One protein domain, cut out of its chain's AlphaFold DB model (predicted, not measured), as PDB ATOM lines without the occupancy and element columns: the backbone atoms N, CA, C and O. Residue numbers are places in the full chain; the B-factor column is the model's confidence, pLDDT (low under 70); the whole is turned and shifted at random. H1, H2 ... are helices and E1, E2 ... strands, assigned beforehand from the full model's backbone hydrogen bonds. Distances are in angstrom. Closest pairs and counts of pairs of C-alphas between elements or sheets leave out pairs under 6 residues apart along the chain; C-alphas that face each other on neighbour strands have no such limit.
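AT A GLANCE: This is residues 3 to 140 of the 160 residues of the protein "Aminoglycoside N(3)-acetyltransferase" of Fibrisoma limi BUZ 3 (UniProt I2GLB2). There is little regular structure: H3 and H5 pack on a small mixed sheet, E2-E3-E4, H1 packs on H3, and two long loops run out to H4. Under half of the 138 printed residues lie in five named helices and four named strands, E1-H1-E2-H2-H3-E3-H4-H5-E4, class mixed. The whole is only just loose, close to compact, radius of gyration of the C-alphas 17.5 A, spans 55 by 39 by 24 A.

HOW THE PARTS SIT: H1, residues 12-21, touches H3, 46-57; the closest C-alphas, 16 and 52, are 4.8 A apart. E3, 62-66, is parallel to E2, 29-31, and antiparallel to E4, 128-130; N 30 to O 62 and N 65 to O 129 are 2.8 A. In H1, H3 and H5, 107-114, every O i to N i+4 pair is within hydrogen-bond range. H2, 36-39, and H4, 85-88, touch no helix.

IN THESE COORDINATES: E1, 7-9, begins at C-alpha 7 (199.953, 158.736, 163.254); E4 ends at C-alpha 130 (175.917, 172.592, 150.226).

THE WHOLE: Links E3-to-H4, H4-to-H5 and H5-to-E4 are long; pLDDT is under 70 at residues 134-140.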
ATOM      1  N   ILE A   3     199.350 164.307 167.076       95.44
ATOM      2  CA  ILE A   3     200.087 163.063 166.856       95.44
ATOM      3  C   ILE A   3     199.672 162.074 167.945       95.44
ATOM      4  O   ILE A   3     199.728 162.410 169.129       95.44
ATOM      5  N   VAL A   4     199.225 160.882 167.552       92.94
ATOM      6  CA  VAL A   4     198.898 159.777 168.463       92.94
ATOM      7  C   VAL A   4     199.699 158.559 168.014       92.94
ATOM      8  O   VAL A   4     199.468 158.030 166.927       92.94
ATOM      9  N   GLY A   5     200.676 158.146 168.830       93.50
ATOM     10  CA  GLY A   5     201.717 157.214 168.385       93.50
ATOM     11  C   GLY A   5     202.503 157.821 167.221       93.50
ATOM     12  O   GLY A   5     202.944 158.963 167.318       93.50
ATOM     13  N   ASP A   6     202.588 157.096 166.108       92.94
ATOM     14  CA  ASP A   6     203.254 157.560 164.880       92.94
ATOM     15  C   ASP A   6     202.281 158.170 163.852       92.94
ATOM     16  O   ASP A   6     202.669 158.484 162.727       92.94
ATOM     17  N   SER A   7     200.997 158.320 164.199       92.06
ATOM     18  CA  SER A   7     199.953 158.736 163.254       92.06
ATOM     19  C   SER A   7     199.469 160.172 163.500       92.06
ATOM     20  O   SER A   7     199.076 160.504 164.626       92.06
ATOM     21  N   PRO A   8     199.456 161.041 162.468       94.19
ATOM     22  CA  PRO A   8     198.904 162.383 162.567       94.19
ATOM     23  C   PRO A   8     197.398 162.390 162.270       94.19
ATOM     24  O   PRO A   8     196.944 161.845 161.267       94.19
ATOM     25  N   TYR A   9     196.630 163.094 163.098       94.50
ATOM     26  CA  TYR A   9     195.188 163.265 162.938       94.50
ATOM     27  C   TYR A   9     194.784 164.734 162.976       94.50
ATOM     28  O   TYR A   9     195.140 165.501 163.881       94.50
ATOM     29  N   TRP A  10     193.956 165.128 162.021       97.00
ATOM     30  CA  TRP A  10     193.096 166.283 162.187       97.00
ATOM     31  C   TRP A  10     191.941 165.943 163.126       97.00
ATOM     32  O   TRP A  10     191.292 164.909 163.004       97.00
ATOM     33  N   THR A  11     191.684 166.844 164.066       97.25
ATOM     34  CA  THR A  11     190.474 166.835 164.893       97.25
ATOM     35  C   THR A  11     189.656 168.061 164.544       97.25
ATOM     36  O   THR A  11     190.242 169.055 164.106       97.25
ATOM     37  N   LEU A  12     188.348 168.012 164.802       97.00
ATOM     38  CA  LEU A  12     187.429 169.132 164.598       97.00
ATOM     39  C   LEU A  12     188.019 170.442 165.142       97.00
ATOM     40  O   LEU A  12     188.341 171.351 164.387       97.00
ATOM     41  N   ARG A  13     188.355 170.465 166.440       97.19
ATOM     42  CA  ARG A  13     188.967 171.621 167.119       97.19
ATOM     43  C   ARG A  13     190.220 172.165 166.423       97.19
ATOM     44  O   ARG A  13     190.430 173.377 166.418       97.19
ATOM     45  N   LEU A  14     191.108 171.298 165.931       96.88
ATOM     46  CA  LEU A  14     192.333 171.757 165.271       96.88
ATOM     47  C   LEU A  14     192.068 172.278 163.860       96.88
ATOM     48  O   LEU A  14     192.709 173.252 163.472       96.88
ATOM     49  N   LEU A  15     191.151 171.651 163.122       96.62
ATOM     50  CA  LEU A  15     190.742 172.129 161.804       96.62
ATOM     51  C   LEU A  15     190.046 173.484 161.913       96.62
ATOM     52  O   LEU A  15     190.477 174.407 161.233       96.62
ATOM     53  N   SER A  16     189.081 173.658 162.821       96.38
ATOM     54  CA  SER A  16     188.382 174.941 162.995       96.38
ATOM     55  C   SER A  16     189.361 176.078 163.314       96.38
ATOM     56  O   SER A  16     189.318 177.133 162.687       96.38
ATOM     57  N   LYS A  17     190.329 175.843 164.215       96.12
ATOM     58  CA  LYS A  17     191.392 176.824 164.507       96.12
ATOM     59  C   LYS A  17     192.264 177.137 163.294       96.12
ATOM     60  O   LYS A  17     192.678 178.278 163.121       96.12
ATOM     61  N   HIS A  18     192.582 176.128 162.486       94.88
ATOM     62  CA  HIS A  18     193.400 176.315 161.293       94.88
ATOM     63  C   HIS A  18     192.652 177.115 160.221       94.88
ATOM     64  O   HIS A  18     193.211 178.053 159.668       94.88
ATOM     65  N   LEU A  19     191.375 176.804 159.992       95.56
ATOM     66  CA  LEU A  19     190.497 177.526 159.071       95.56
ATOM     67  C   LEU A  19     190.326 178.998 159.485       95.56
ATOM     68  O   LEU A  19     190.464 179.886 158.650       95.56
ATOM     69  N   GLN A  20     190.133 179.269 160.778       95.19
ATOM     70  CA  GLN A  20     190.113 180.638 161.312       95.19
ATOM     71  C   GLN A  20     191.448 181.362 161.102       95.19
ATOM     72  O   GLN A  20     191.467 182.521 160.700       95.19
ATOM     73  N   ALA A  21     192.577 180.685 161.338       94.56
ATOM     74  CA  ALA A  21     193.906 181.261 161.115       94.56
ATOM     75  C   ALA A  21     194.195 181.545 159.628       94.56
ATOM     76  O   ALA A  21     194.969 182.447 159.320       94.56
ATOM     77  N   LEU A  22     193.555 180.807 158.716       91.94
ATOM     78  CA  LEU A  22     193.568 181.070 157.274       91.94
ATOM     79  C   LEU A  22     192.672 182.251 156.869       91.94
ATOM     80  O   LEU A  22     192.735 182.691 155.724       91.94
ATOM     81  N   GLY A  23     191.878 182.781 157.803       93.62
ATOM     82  CA  GLY A  23     191.069 183.979 157.619       93.62
ATOM     83  C   GLY A  23     189.582 183.729 157.393       93.62
ATOM     84  O   GLY A  23     188.886 184.701 157.123       93.62
ATOM     85  N   LEU A  24     189.086 182.489 157.514       93.44
ATOM     86  CA  LEU A  24     187.642 182.232 157.462       93.44
ATOM     87  C   LEU A  24     186.953 182.817 158.697       93.44
ATOM     88  O   LEU A  24     187.427 182.657 159.830       93.44
ATOM     89  N   GLN A  25     185.816 183.460 158.470       92.62
ATOM     90  CA  GLN A  25     185.024 184.145 159.481       92.62
ATOM     91  C   GLN A  25     183.571 183.662 159.478       92.62
ATOM     92  O   GLN A  25     183.067 183.076 158.519       92.62
ATOM     93  N   SER A  26     182.884 183.926 160.590       94.81
ATOM     94  CA  SER A  26     181.449 183.678 160.694       94.81
ATOM     95  C   SER A  26     180.695 184.517 159.661       94.81
ATOM     96  O   SER A  26     180.941 185.715 159.542       94.81
ATOM     97  N   GLY A  27     179.734 183.905 158.972       89.12
ATOM     98  CA  GLY A  27     178.943 184.534 157.914       89.12
ATOM     99  C   GLY A  27     179.570 184.465 156.518       89.12
ATOM    100  O   GLY A  27     178.919 184.873 155.559       89.12
ATOM    101  N   ASP A  28     180.791 183.939 156.372       90.06
ATOM    102  CA  ASP A  28     181.399 183.775 155.051       90.06
ATOM    103  C   ASP A  28     180.610 182.782 154.183       90.06
ATOM    104  O   ASP A  28     180.045 181.794 154.660       90.06
ATOM    105  N   ALA A  29     180.631 183.017 152.872       89.31
ATOM    106  CA  ALA A  29     180.206 182.048 151.871       89.31
ATOM    107  C   ALA A  29     181.445 181.500 151.155       89.31
ATOM    108  O   ALA A  29     182.138 182.236 150.449       89.31
ATOM    109  N   VAL A  30     181.727 180.211 151.331       90.25
ATOM    110  CA  VAL A  30     182.935 179.561 150.812       90.25
ATOM    111  C   VAL A  30     182.588 178.398 149.898       90.25
ATOM    112  O   VAL A  30     181.703 177.592 150.182       90.25
ATOM    113  N   MET A  31     183.331 178.292 148.801       91.81
ATOM    114  CA  MET A  31     183.276 177.152 147.896       91.81
ATOM    115  C   MET A  31     184.554 176.328 148.034       91.81
ATOM    116  O   MET A  31     185.650 176.856 147.862       91.81
ATOM    117  N   VAL A  32     184.430 175.043 148.362       91.56
ATOM    118  CA  VAL A  32     185.567 174.204 148.756       91.56
ATOM    119  C   VAL A  32     185.862 173.128 147.716       91.56
ATOM    120  O   VAL A  32     184.993 172.346 147.333       91.56
ATOM    121  N   HIS A  33     187.140 173.043 147.341       88.12
ATOM    122  CA  HIS A  33     187.740 171.902 146.656       88.12
ATOM    123  C   HIS A  33     188.742 171.229 147.598       88.12
ATOM    124  O   HIS A  33     189.685 171.872 148.065       88.12
ATOM    125  N   ALA A  34     188.560 169.939 147.886       88.69
ATOM    126  CA  ALA A  34     189.367 169.238 148.883       88.69
ATOM    127  C   ALA A  34     190.035 167.977 148.323       88.69
ATOM    128  O   ALA A  34     189.389 166.984 147.987       88.69
ATOM    129  N   ALA A  35     191.368 167.983 148.316       90.62
ATOM    130  CA  ALA A  35     192.180 166.797 148.076       90.62
ATOM    131  C   ALA A  35     192.391 166.035 149.396       90.62
ATOM    132  O   ALA A  35     193.416 166.190 150.058       90.62
ATOM    133  N   LEU A  36     191.418 165.206 149.785       91.69
ATOM    134  CA  LEU A  36     191.404 164.506 151.084       91.69
ATOM    135  C   LEU A  36     192.671 163.678 151.361       91.69
ATOM    136  O   LEU A  36     193.125 163.610 152.497       91.69
ATOM    137  N   ARG A  37     193.294 163.097 150.326       90.19
ATOM    138  CA  ARG A  37     194.577 162.385 150.474       90.19
ATOM    139  C   ARG A  37     195.716 163.310 150.912       90.19
ATOM    140  O   ARG A  37     196.508 162.922 151.759       90.19
ATOM    141  N   SER A  38     195.788 164.517 150.354       89.50
ATOM    142  CA  SER A  38     196.811 165.518 150.696       89.50
ATOM    143  C   SER A  38     196.557 166.166 152.056       89.50
ATOM    144  O   SER A  38     197.501 166.525 152.752       89.50
ATOM    145  N   ALA A  39     195.288 166.269 152.454       88.75
ATOM    146  CA  ALA A  39     194.889 166.773 153.764       88.75
ATOM    147  C   ALA A  39     195.407 165.919 154.925       88.75
ATOM    148  O   ALA A  39     195.643 166.428 156.022       88.75
ATOM    149  N   GLY A  40     195.569 164.620 154.674       91.12
ATOM    150  CA  GLY A  40     195.907 163.633 155.682       91.12
ATOM    151  C   GLY A  40     194.694 163.159 156.494       91.12
ATOM    152  O   GLY A  40     193.562 163.598 156.267       91.12
ATOM    153  N   PRO A  41     194.918 162.231 157.438       94.62
ATOM    154  CA  PRO A  41     193.846 161.600 158.197       94.62
ATOM    155  C   PRO A  41     193.072 162.596 159.065       94.62
ATOM    156  O   PRO A  41     193.648 163.442 159.752       94.62
ATOM    157  N   MET A  42     191.753 162.443 159.079       96.19
ATOM    158  CA  MET A  42     190.823 163.175 159.935       96.19
ATOM    159  C   MET A  42     190.124 162.175 160.851       96.19
ATOM    160  O   MET A  42     189.778 161.083 160.407       96.19
ATOM    161  N   LEU A  43     189.926 162.537 162.120       95.88
ATOM    162  CA  LEU A  43     189.423 161.614 163.140       95.88
ATOM    163  C   LEU A  43     188.061 160.994 162.774       95.88
ATOM    164  O   LEU A  43     187.871 159.802 162.986       95.88
ATOM    165  N   GLY A  44     187.149 161.777 162.198       94.88
ATOM    166  CA  GLY A  44     185.855 161.323 161.675       94.88
ATOM    167  C   GLY A  44     185.811 161.268 160.147       94.88
ATOM    168  O   GLY A  44     184.743 161.403 159.565       94.88
ATOM    169  N   GLY A  45     186.958 161.140 159.473       95.94
ATOM    170  CA  GLY A  45     187.012 161.208 158.012       95.94
ATOM    171  C   GLY A  45     186.620 162.591 157.461       95.94
ATOM    172  O   GLY A  45     186.772 163.598 158.160       95.94
ATOM    173  N   PRO A  46     186.146 162.671 156.203       95.81
ATOM    174  CA  PRO A  46     185.810 163.942 155.552       95.81
ATOM    175  C   PRO A  46     184.744 164.759 156.287       95.81
ATOM    176  O   PRO A  46     184.775 165.987 156.211       95.81
ATOM    177  N   ASP A  47     183.862 164.103 157.044       96.81
ATOM    178  CA  ASP A  47     182.836 164.769 157.852       96.81
ATOM    179  C   ASP A  47     183.450 165.714 158.891       96.81
ATOM    180  O   ASP A  47     182.918 166.791 159.127       96.81
ATOM    181  N   THR A  48     184.645 165.412 159.418       97.25
ATOM    182  CA  THR A  48     185.351 166.333 160.331       97.25
ATOM    183  C   THR A  48     185.706 167.661 159.656       97.25
ATOM    184  O   THR A  48     185.732 168.695 160.319       97.25
ATOM    185  N   LEU A  49     186.001 167.661 158.350       96.56
ATOM    186  CA  LEU A  49     186.250 168.898 157.608       96.56
ATOM    187  C   LEU A  49     184.946 169.656 157.343       96.56
ATOM    188  O   LEU A  49     184.941 170.879 157.460       96.56
ATOM    189  N   ILE A  50     183.858 168.951 157.021       96.56
ATOM    190  CA  ILE A  50     182.530 169.559 156.838       96.56
ATOM    191  C   ILE A  50     182.093 170.242 158.135       96.56
ATOM    192  O   ILE A  50     181.786 171.430 158.120       96.56
ATOM    193  N   GLU A  51     182.139 169.524 159.257       96.94
ATOM    194  CA  GLU A  51     181.814 170.054 160.584       96.94
ATOM    195  C   GLU A  51     182.702 171.249 160.944       96.94
ATOM    196  O   GLU A  51     182.193 172.282 161.363       96.94
ATOM    197  N   ALA A  52     184.018 171.167 160.711       97.00
ATOM    198  CA  ALA A  52     184.929 172.270 161.019       97.00
ATOM    199  C   ALA A  52     184.628 173.535 160.205       97.00
ATOM    200  O   ALA A  52     184.741 174.642 160.731       97.00
ATOM    201  N   LEU A  53     184.269 173.383 158.928       95.94
ATOM    202  CA  LEU A  53     183.850 174.497 158.084       95.94
ATOM    203  C   LEU A  53     182.547 175.096 158.613       95.94
ATOM    204  O   LEU A  53     182.505 176.294 158.864       95.94
ATOM    205  N   LEU A  54     181.519 174.279 158.850       95.00
ATOM    206  CA  LEU A  54     180.233 174.756 159.366       95.00
ATOM    207  C   LEU A  54     180.373 175.450 160.733       95.00
ATOM    208  O   LEU A  54     179.780 176.507 160.933       95.00
ATOM    209  N   ASP A  55     181.218 174.934 161.630       95.31
ATOM    210  CA  ASP A  55     181.513 175.550 162.931       95.31
ATOM    211  C   ASP A  55     182.139 176.946 162.796       95.31
ATOM    212  O   ASP A  55     181.826 177.850 163.571       95.31
ATOM    213  N   VAL A  56     183.051 177.133 161.836       96.19
ATOM    214  CA  VAL A  56     183.741 178.419 161.627       96.19
ATOM    215  C   VAL A  56     182.846 179.429 160.919       96.19
ATOM    216  O   VAL A  56     182.840 180.603 161.290       96.19
ATOM    217  N   LEU A  57     182.096 178.971 159.918       94.31
ATOM    218  CA  LEU A  57     181.170 179.790 159.140       94.31
ATOM    219  C   LEU A  57     179.939 180.191 159.968       94.31
ATOM    220  O   LEU A  57     179.355 181.249 159.735       94.31
ATOM    221  N   GLY A  58     179.565 179.381 160.958       93.38
ATOM    222  CA  GLY A  58     178.407 179.628 161.805       93.38
ATOM    223  C   GLY A  58     177.074 179.522 161.048       93.38
ATOM    224  O   GLY A  58     177.040 179.188 159.863       93.38
ATOM    225  N   PRO A  59     175.948 179.819 161.722       91.56
ATOM    226  CA  PRO A  59     174.605 179.620 161.166       91.56
ATOM    227  C   PRO A  59     174.281 180.531 159.972       91.56
ATOM    228  O   PRO A  59     173.451 180.176 159.142       91.56
ATOM    229  N   GLU A  60     174.937 181.691 159.884       89.12
ATOM    230  CA  GLU A  60     174.741 182.655 158.797       89.12
ATOM    231  C   GLU A  60     175.667 182.411 157.601       89.12
ATOM    232  O   GLU A  60     175.480 183.020 156.550       89.12
ATOM    233  N   GLY A  61     176.677 181.554 157.757       89.69
ATOM    234  CA  GLY A  61     177.621 181.249 156.695       89.69
ATOM    235  C   GLY A  61     177.105 180.188 155.727       89.69
ATOM    236  O   GLY A  61     176.055 179.573 155.910       89.69
ATOM    237  N   THR A  62     177.843 179.982 154.642       90.56
ATOM    238  CA  THR A  62     177.449 179.072 153.563       90.56
ATOM    239  C   THR A  62     178.644 178.263 153.077       90.56
ATOM    240  O   THR A  62     179.655 178.821 152.662       90.56
ATOM    241  N   LEU A  63     178.511 176.935 153.093       93.06
ATOM    242  CA  LEU A  63     179.467 176.005 152.493       93.06
ATOM    243  C   LEU A  63     178.914 175.479 151.169       93.06
ATOM    244  O   LEU A  63     177.815 174.925 151.130       93.06
ATOM    245  N   LEU A  64     179.701 175.595 150.105       93.19
ATOM    246  CA  LEU A  64     179.397 175.060 148.783       93.19
ATOM    247  C   LEU A  64     180.527 174.166 148.276       93.19
ATOM    248  O   LEU A  64     181.704 174.389 148.551       93.19
ATOM    249  N   CYS A  65     180.172 173.193 147.450       92.69
ATOM    250  CA  CYS A  65     181.099 172.406 146.653       92.69
ATOM    251  C   CYS A  65     180.628 172.359 145.208       92.69
ATOM    252  O   CYS A  65     179.429 172.269 144.937       92.69
ATOM    253  N   TYR A  66     181.587 172.360 144.283       93.31
ATOM    254  CA  TYR A  66     181.318 171.905 142.927       93.31
ATOM    255  C   TYR A  66     181.105 170.398 142.959       93.31
ATOM    256  O   TYR A  66     181.936 169.673 143.507       93.31
ATOM    257  N   VAL A  67     179.985 169.940 142.411       92.12
ATOM    258  CA  VAL A  67     179.584 168.536 142.488       92.12
ATOM    259  C   VAL A  67     179.736 167.877 141.132       92.12
ATOM    260  O   VAL A  67     180.329 166.799 141.058       92.12
ATOM    261  N   ASN A  68     179.223 168.526 140.076       92.62
ATOM    262  CA  ASN A  68     179.030 167.909 138.760       92.62
ATOM    263  C   ASN A  68     178.243 166.581 138.881       92.62
ATOM    264  O   ASN A  68     177.920 166.115 139.971       92.62
ATOM    265  N   TRP A  69     177.864 165.942 137.793       89.88
ATOM    266  CA  TRP A  69     177.165 164.666 137.811       89.88
ATOM    267  C   TRP A  69     178.054 163.580 137.211       89.88
ATOM    268  O   TRP A  69     178.590 163.751 136.123       89.88
ATOM    269  N   GLU A  70     178.212 162.466 137.933       85.31
ATOM    270  CA  GLU A  70     178.887 161.274 137.414       85.31
ATOM    271  C   GLU A  70     178.145 160.746 136.178       85.31
ATOM    272  O   GLU A  70     177.062 160.160 136.285       85.31
ATOM    273  N   GLN A  71     178.740 160.965 135.010       80.50
ATOM    274  CA  GLN A  71     178.190 160.606 133.710       80.50
ATOM    275  C   GLN A  71     179.269 159.908 132.893       80.50
ATOM    276  O   GLN A  71     180.278 160.505 132.552       80.50
ATOM    277  N   GLN A  72     179.054 158.636 132.559       80.50
ATOM    278  CA  GLN A  72     179.997 157.885 131.718       80.50
ATOM    279  C   GLN A  72     179.719 158.041 130.220       80.50
ATOM    280  O   GLN A  72     180.510 157.600 129.398       80.50
ATOM    281  N   TYR A  73     178.585 158.642 129.850       82.94
ATOM    282  CA  TYR A  73     178.211 158.793 128.447       82.94
ATOM    283  C   TYR A  73     178.925 159.966 127.757       82.94
ATOM    284  O   TYR A  73     178.841 160.064 126.537       82.94
ATOM    285  N   GLU A  74     179.603 160.851 128.501       80.19
ATOM    286  CA  GLU A  74     180.295 162.018 127.930       80.19
ATOM    287  C   GLU A  74     181.388 161.602 126.932       80.19
ATOM    288  O   GLU A  74     181.513 162.218 125.877       80.19
ATOM    289  N   ASP A  75     182.074 160.482 127.185       84.38
ATOM    290  CA  ASP A  75     183.062 159.892 126.268       84.38
ATOM    291  C   ASP A  75     182.443 159.358 124.963       84.38
ATOM    292  O   ASP A  75     183.150 159.111 123.986       84.38
ATOM    293  N   ALA A  76     181.126 159.140 124.946       86.50
ATOM    294  CA  ALA A  76     180.396 158.656 123.782       86.50
ATOM    295  C   ALA A  76     179.787 159.791 122.945       86.50
ATOM    296  O   ALA A  76     179.188 159.501 121.910       86.50
ATOM    297  N   ILE A  77     179.904 161.052 123.379       88.88
ATOM    298  CA  ILE A  77     179.418 162.213 122.628       88.88
ATOM    299  C   ILE A  77     180.189 162.316 121.305       88.88
ATOM    300  O   ILE A  77     181.417 162.240 121.276       88.88
ATOM    301  N   ASP A  78     179.462 162.474 120.200       88.94
ATOM    302  CA  ASP A  78     180.068 162.602 118.878       88.94
ATOM    303  C   ASP A  78     180.716 163.979 118.649       88.94
ATOM    304  O   ASP A  78     180.575 164.919 119.433       88.94
ATOM    305  N   GLU A  79     181.423 164.128 117.528       90.38
ATOM    306  CA  GLU A  79     182.106 165.375 117.151       90.38
ATOM    307  C   GLU A  79     181.173 166.591 116.997       90.38
ATOM    308  O   GLU A  79     181.637 167.731 116.974       90.38
ATOM    309  N   THR A  80     179.860 166.364 116.910       91.75
ATOM    310  CA  THR A  80     178.836 167.409 116.807       91.75
ATOM    311  C   THR A  80     178.205 167.763 118.154       91.75
ATOM    312  O   THR A  80     177.335 168.633 118.209       91.75
ATOM    313  N   GLY A  81     178.647 167.127 119.243       88.75
ATOM    314  CA  GLY A  81     178.148 167.368 120.593       88.75
ATOM    315  C   GLY A  81     176.871 166.597 120.931       88.75
ATOM    316  O   GLY A  81     176.204 166.940 121.909       88.75
ATOM    317  N   HIS A  82     176.509 165.573 120.154       90.56
ATOM    318  CA  HIS A  82     175.310 164.779 120.402       90.56
ATOM    319  C   HIS A  82     175.629 163.428 121.039       90.56
ATOM    320  O   HIS A  82     176.596 162.750 120.705       90.56
ATOM    321  N   VAL A  83     174.747 163.009 121.944       90.25
ATOM    322  CA  VAL A  83     174.726 161.636 122.448       90.25
ATOM    323  C   VAL A  83     174.215 160.704 121.338       90.25
ATOM    324  O   VAL A  83     173.147 160.985 120.776       90.25
ATOM    325  N   PRO A  84     174.893 159.577 121.052       91.06
ATOM    326  CA  PRO A  84     174.439 158.585 120.084       91.06
ATOM    327  C   PRO A  84     173.030 158.073 120.391       91.06
ATOM    328  O   PRO A  84     172.716 157.742 121.534       91.06
ATOM    329  N   GLU A  85     172.188 157.938 119.363       92.44
ATOM    330  CA  GLU A  85     170.789 157.511 119.524       92.44
ATOM    331  C   GLU A  85     170.658 156.170 120.261       92.44
ATOM    332  O   GLU A  85     169.768 155.998 121.089       92.44
ATOM    333  N   ALA A  86     171.604 155.254 120.026       92.88
ATOM    334  CA  ALA A  86     171.654 153.943 120.668       92.88
ATOM    335  C   ALA A  86     171.827 153.993 122.198       92.88
ATOM    336  O   ALA A  86     171.540 152.997 122.849       92.88
ATOM    337  N   LEU A  87     172.296 155.111 122.767       90.88
ATOM    338  CA  LEU A  87     172.503 155.276 124.212       90.88
ATOM    339  C   LEU A  87     171.419 156.122 124.884       90.88
ATOM    340  O   LEU A  87     171.241 156.029 126.096       90.88
ATOM    341  N   LYS A  88     170.685 156.953 124.130       89.62
ATOM    342  CA  LYS A  88     169.764 157.951 124.706       89.62
ATOM    343  C   LYS A  88     168.704 157.345 125.622       89.62
ATOM    344  O   LYS A  88     168.381 157.945 126.640       89.62
ATOM    345  N   ALA A  89     168.170 156.178 125.260       92.69
ATOM    346  CA  ALA A  89     167.129 155.505 126.034       92.69
ATOM    347  C   ALA A  89     167.638 154.936 127.371       92.69
ATOM    348  O   ALA A  89     166.846 154.780 128.299       92.69
ATOM    349  N   ASP A  90     168.941 154.660 127.474       92.44
ATOM    350  CA  ASP A  90     169.555 153.988 128.623       92.44
ATOM    351  C   ASP A  90     170.284 154.955 129.571       92.44
ATOM    352  O   ASP A  90     170.698 154.561 130.664       92.44
ATOM    353  N   ILE A  91     170.445 156.228 129.190       89.75
ATOM    354  CA  ILE A  91     171.054 157.241 130.058       89.75
ATOM    355  C   ILE A  91     170.068 157.606 131.171       89.75
ATOM    356  O   ILE A  91     168.984 158.129 130.890       89.75
ATOM    357  N   PRO A  92     170.427 157.385 132.450       89.88
ATOM    358  CA  PRO A  92     169.569 157.788 133.548       89.88
ATOM    359  C   PRO A  92     169.432 159.316 133.547       89.88
ATOM    360  O   PRO A  92     170.434 160.007 133.374       89.88
ATOM    361  N   PRO A  93     168.231 159.874 133.762       90.75
ATOM    362  CA  PRO A  93     168.077 161.316 133.873       90.75
ATOM    363  C   PRO A  93     168.799 161.839 135.118       90.75
ATOM    364  O   PRO A  93     168.931 161.147 136.131       90.75
ATOM    365  N   PHE A  94     169.221 163.098 135.061       92.50
ATOM    366  CA  PHE A  94     169.762 163.779 136.226       92.50
ATOM    367  C   PHE A  94     168.684 163.985 137.299       92.50
ATOM    368  O   PHE A  94     167.666 164.634 137.049       92.50
ATOM    369  N   ASP A  95     168.945 163.504 138.513       93.62
ATOM    370  CA  ASP A  95     168.155 163.778 139.710       93.62
ATOM    371  C   ASP A  95     169.061 164.429 140.770       93.62
ATOM    372  O   ASP A  95     169.952 163.760 141.300       93.62
ATOM    373  N   PRO A  96     168.849 165.707 141.142       91.44
ATOM    374  CA  PRO A  96     169.660 166.378 142.156       91.44
ATOM    375  C   PRO A  96     169.769 165.621 143.491       91.44
ATOM    376  O   PRO A  96     170.793 165.743 144.169       91.44
ATOM    377  N   ALA A  97     168.748 164.842 143.868       92.12
ATOM    378  CA  ALA A  97     168.739 164.074 145.108       92.12
ATOM    379  C   ALA A  97     169.533 162.759 144.993       92.12
ATOM    380  O   ALA A  97     170.278 162.399 145.911       92.12
ATOM    381  N   ALA A  98     169.404 162.051 143.869       93.31
ATOM    382  CA  ALA A  98     169.945 160.699 143.706       93.31
ATOM    383  C   ALA A  98     171.268 160.634 142.924       93.31
ATOM    384  O   ALA A  98     172.135 159.822 143.259       93.31
ATOM    385  N   SER A  99     171.441 161.475 141.902       95.19
ATOM    386  CA  SER A  99     172.626 161.487 141.044       95.19
ATOM    387  C   SER A  99     173.890 161.720 141.868       95.19
ATOM    388  O   SER A  99     173.958 162.634 142.691       95.19
ATOM    389  N   ARG A 100     174.924 160.911 141.638       96.06
ATOM    390  CA  ARG A 100     176.197 161.009 142.363       96.06
ATOM    391  C   ARG A 100     177.025 162.204 141.892       96.06
ATOM    392  O   ARG A 100     176.866 162.661 140.755       96.06
ATOM    393  N   ALA A 101     177.873 162.716 142.778       95.31
ATOM    394  CA  ALA A 101     178.919 163.666 142.416       95.31
ATOM    395  C   ALA A 101     179.924 163.022 141.454       95.31
ATOM    396  O   ALA A 101     180.183 161.822 141.569       95.31
ATOM    397  N   SER A 102     180.504 163.813 140.547       93.62
ATOM    398  CA  SER A 102     181.597 163.319 139.703       93.62
ATOM    399  C   SER A 102     182.825 162.993 140.552       93.62
ATOM    400  O   SER A 102     183.242 163.777 141.414       93.62
ATOM    401  N   ARG A 103     183.443 161.842 140.283       91.38
ATOM    402  CA  ARG A 103     184.680 161.410 140.949       91.38
ATOM    403  C   ARG A 103     185.893 162.276 140.602       91.38
ATOM    404  O   ARG A 103     186.844 162.299 141.390       91.38
ATOM    405  N   ASP A 104     185.841 163.042 139.515       89.56
ATOM    406  CA  ASP A 104     186.930 163.930 139.083       89.56
ATOM    407  C   ASP A 104     187.168 165.097 140.046       89.56
ATOM    408  O   ASP A 104     188.265 165.654 140.115       89.56
ATOM    409  N   HIS A 105     186.160 165.448 140.847       87.75
ATOM    410  CA  HIS A 105     186.241 166.528 141.836       87.75
ATOM    411  C   HIS A 105     186.510 166.018 143.259       87.75
ATOM    412  O   HIS A 105     186.462 166.780 144.227       87.75
ATOM    413  N   GLY A 106     186.875 164.739 143.379       89.88
ATOM    414  CA  GLY A 106     187.221 164.094 144.637       89.88
ATOM    415  C   GLY A 106     186.006 163.729 145.490       89.88
ATOM    416  O   GLY A 106     184.897 164.221 145.315       89.88
ATOM    417  N   ALA A 107     186.229 162.851 146.470       94.69
ATOM    418  CA  ALA A 107     185.142 162.308 147.285       94.69
ATOM    419  C   ALA A 107     184.455 163.354 148.182       94.69
ATOM    420  O   ALA A 107     183.319 163.145 148.586       94.69
ATOM    421  N   PHE A 108     185.103 164.484 148.484       95.25
ATOM    422  CA  PHE A 108     184.545 165.496 149.388       95.25
ATOM    423  C   PHE A 108     183.209 166.070 148.897       95.25
ATOM    424  O   PHE A 108     182.300 166.263 149.699       95.25
ATOM    425  N   ALA A 109     183.063 166.273 147.583       94.50
ATOM    426  CA  ALA A 109     181.819 166.767 146.999       94.50
ATOM    427  C   ALA A 109     180.643 165.806 147.235       94.50
ATOM    428  O   ALA A 109     179.534 166.250 147.524       94.50
ATOM    429  N   GLU A 110     180.889 164.493 147.161       96.62
ATOM    430  CA  GLU A 110     179.868 163.486 147.457       96.62
ATOM    431  C   GLU A 110     179.484 163.513 148.937       96.62
ATOM    432  O   GLU A 110     178.293 163.538 149.230       96.62
ATOM    433  N   PHE A 111     180.457 163.599 149.853       97.25
ATOM    434  CA  PHE A 111     180.182 163.710 151.291       97.25
ATOM    435  C   PHE A 111     179.294 164.923 151.595       97.25
ATOM    436  O   PHE A 111     178.231 164.754 152.189       97.25
ATOM    437  N   VAL A 112     179.655 166.108 151.084       96.06
ATOM    438  CA  VAL A 112     178.864 167.343 151.242       96.06
ATOM    439  C   VAL A 112     177.456 167.202 150.663       96.06
ATOM    440  O   VAL A 112     176.481 167.595 151.302       96.06
ATOM    441  N   ARG A 113     177.323 166.629 149.461       95.25
ATOM    442  CA  ARG A 113     176.023 166.414 148.804       95.25
ATOM    443  C   ARG A 113     175.129 165.457 149.597       95.25
ATOM    444  O   ARG A 113     173.909 165.579 149.538       95.25
ATOM    445  N   THR A 114     175.720 164.489 150.293       96.25
ATOM    446  CA  THR A 114     174.991 163.492 151.089       96.25
ATOM    447  C   THR A 114     174.790 163.882 152.550       96.25
ATOM    448  O   THR A 114     174.131 163.134 153.274       96.25
ATOM    449  N   THR A 115     175.296 165.038 152.991       95.50
ATOM    450  CA  THR A 115     174.990 165.569 154.321       95.50
ATOM    451  C   THR A 115     173.467 165.691 154.484       95.50
ATOM    452  O   THR A 115     172.799 166.208 153.583       95.50
ATOM    453  N   PRO A 116     172.875 165.226 155.599       93.12
ATOM    454  CA  PRO A 116     171.434 165.315 155.806       93.12
ATOM    455  C   PRO A 116     170.898 166.738 155.610       93.12
ATOM    456  O   PRO A 116     171.367 167.685 156.235       93.12
ATOM    457  N   GLY A 117     169.907 166.875 154.726       90.94
ATOM    458  CA  GLY A 117     169.293 168.158 154.372       90.94
ATOM    459  C   GLY A 117     170.125 169.040 153.430       90.94
ATOM    460  O   GLY A 117     169.768 170.196 153.223       90.94
ATOM    461  N   ALA A 118     171.208 168.519 152.846       92.88
ATOM    462  CA  ALA A 118     171.936 169.218 151.798       92.88
ATOM    463  C   ALA A 118     171.035 169.528 150.594       92.88
ATOM    464  O   ALA A 118     170.151 168.754 150.214       92.88
ATOM    465  N   HIS A 119     171.306 170.662 149.958       92.62
ATOM    466  CA  HIS A 119     170.641 171.083 148.735       92.62
ATOM    467  C   HIS A 119     171.621 171.021 147.564       92.62
ATOM    468  O   HIS A 119     172.810 171.286 147.719       92.62
ATOM    469  N   ARG A 120     171.113 170.701 146.370       93.62
ATOM    470  CA  ARG A 120     171.889 170.673 145.125       93.62
ATOM    471  C   ARG A 120     171.173 171.450 144.028       93.62
ATOM    472  O   ARG A 120     169.954 171.339 143.880       93.62
ATOM    473  N   SER A 121     171.920 172.233 143.254       91.31
ATOM    474  CA  SER A 121     171.378 172.961 142.106       91.31
ATOM    475  C   SER A 121     171.010 172.021 140.945       91.31
ATOM    476  O   SER A 121     171.441 170.872 140.873       91.31
ATOM    477  N   ARG A 122     170.157 172.504 140.033       91.62
ATOM    478  CA  ARG A 122     169.508 171.675 138.998       91.62
ATOM    479  C   ARG A 122     170.270 171.549 137.679       91.62
ATOM    480  O   ARG A 122     169.818 170.817 136.807       91.62
ATOM    481  N   ASN A 123     171.387 172.252 137.511       90.44
ATOM    482  CA  ASN A 123     172.209 172.094 136.314       90.44
ATOM    483  C   ASN A 123     173.047 170.812 136.461       90.44
ATOM    484  O   ASN A 123     173.836 170.767 137.397       90.44
ATOM    485  N   PRO A 124     172.913 169.794 135.592       87.06
ATOM    486  CA  PRO A 124     173.608 168.522 135.786       87.06
ATOM    487  C   PRO A 124     175.136 168.684 135.835       87.06
ATOM    488  O   PRO A 124     175.757 168.383 136.862       87.06
ATOM    489  N   GLY A 125     175.709 169.260 134.773       86.00
ATOM    490  CA  GLY A 125     177.152 169.453 134.620       86.00
ATOM    491  C   GLY A 125     177.717 170.517 135.558       86.00
ATOM    492  O   GLY A 125     178.763 170.325 136.160       86.00
ATOM    493  N   ALA A 126     176.985 171.615 135.765       88.06
ATOM    494  CA  ALA A 126     177.435 172.727 136.604       88.06
ATOM    495  C   ALA A 126     176.866 172.694 138.036       88.06
ATOM    496  O   ALA A 126     176.759 173.735 138.692       88.06
ATOM    497  N   SER A 127     176.424 171.528 138.518       91.50
ATOM    498  CA  SER A 127     175.757 171.454 139.819       91.50
ATOM    499  C   SER A 127     176.702 171.784 140.971       91.50
ATOM    500  O   SER A 127     177.834 171.301 141.046       91.50
ATOM    501  N   VAL A 128     176.178 172.561 141.915       92.94
ATOM    502  CA  VAL A 128     176.787 172.830 143.219       92.94
ATOM    503  C   VAL A 128     175.888 172.272 144.311       92.94
ATOM    504  O   VAL A 128     174.666 172.224 144.138       92.94
ATOM    505  N   ALA A 129     176.476 171.853 145.426       93.06
ATOM    506  CA  ALA A 129     175.730 171.460 146.615       93.06
ATOM    507  C   ALA A 129     176.341 172.057 147.871       93.06
ATOM    508  O   ALA A 129     177.529 172.372 147.908       93.06
ATOM    509  N   GLY A 130     175.515 172.172 148.896       92.81
ATOM    510  CA  GLY A 130     175.917 172.592 150.226       92.81
ATOM    511  C   GLY A 130     175.017 171.942 151.272       92.81
ATOM    512  O   GLY A 130     173.876 171.594 150.943       92.81
ATOM    513  N   PRO A 131     175.495 171.769 152.515       91.06
ATOM    514  CA  PRO A 131     174.653 171.365 153.637       91.06
ATOM    515  C   PRO A 131     173.528 172.389 153.889       91.06
ATOM    516  O   PRO A 131     173.546 173.478 153.305       91.06
ATOM    517  N   PRO A 132     172.556 172.084 154.767       83.31
ATOM    518  CA  PRO A 132     171.570 173.076 155.178       83.31
ATOM    519  C   PRO A 132     172.258 174.325 155.756       83.31
ATOM    520  O   PRO A 132     173.154 174.210 156.590       83.31
ATOM    521  N   GLY A 133     171.818 175.508 155.324       72.06
ATOM    522  CA  GLY A 133     172.350 176.809 155.740       72.06
ATOM    523  C   GLY A 133     171.384 177.951 155.406       72.06
ATOM    524  O   GLY A 133     170.299 177.712 154.871       72.06
ATOM    525  N   SER A 134     171.761 179.189 155.731       54.47
ATOM    526  CA  SER A 134     170.890 180.375 155.645       54.47
ATOM    527  C   SER A 134     170.530 180.808 154.212       54.47
ATOM    528  O   SER A 134     169.506 181.467 154.017       54.47
ATOM    529  N   LEU A 135     171.319 180.429 153.193       58.28
ATOM    530  CA  LEU A 135     171.075 180.812 151.799       58.28
ATOM    531  C   LEU A 135     170.397 179.701 150.977       58.28
ATOM    532  O   LEU A 135     170.937 178.598 150.849       58.28
ATOM    533  N   PRO A 136     169.251 179.978 150.325       53.59
ATOM    534  CA  PRO A 136     168.634 179.025 149.416       53.59
ATOM    535  C   PRO A 136     169.497 178.844 148.156       53.59
ATOM    536  O   PRO A 136     169.628 179.746 147.324       53.59
ATOM    537  N   ILE A 137     170.032 177.632 147.974       54.81
ATOM    538  CA  ILE A 137     170.877 177.233 146.828       54.81
ATOM    539  C   ILE A 137     170.173 177.431 145.467       54.81
ATOM    540  O   ILE A 137     170.818 177.497 144.419       54.81
ATOM    541  N   THR A 138     168.849 177.608 145.460       49.59
ATOM    542  CA  THR A 138     168.029 177.829 144.260       49.59
ATOM    543  C   THR A 138     168.308 179.138 143.513       49.59
ATOM    544  O   THR A 138     167.874 179.246 142.370       49.59
ATOM    545  N   HIS A 139     169.036 180.100 144.094       44.06
ATOM    546  CA  HIS A 139     169.388 181.377 143.442       44.06
ATOM    547  C   HIS A 139     170.857 181.486 142.979       44.06
ATOM    548  O   HIS A 139     171.253 182.511 142.431       44.06
ATOM    549  N   LEU A 140     171.676 180.442 143.149       51.06
ATOM    550  CA  LEU A 140     173.138 180.504 142.960       51.06
ATOM    551  C   LEU A 140     173.633 180.341 141.504       51.06
ATOM    552  O   LEU A 140     174.814 180.101 141.278       51.06
TER     553      LEU A 140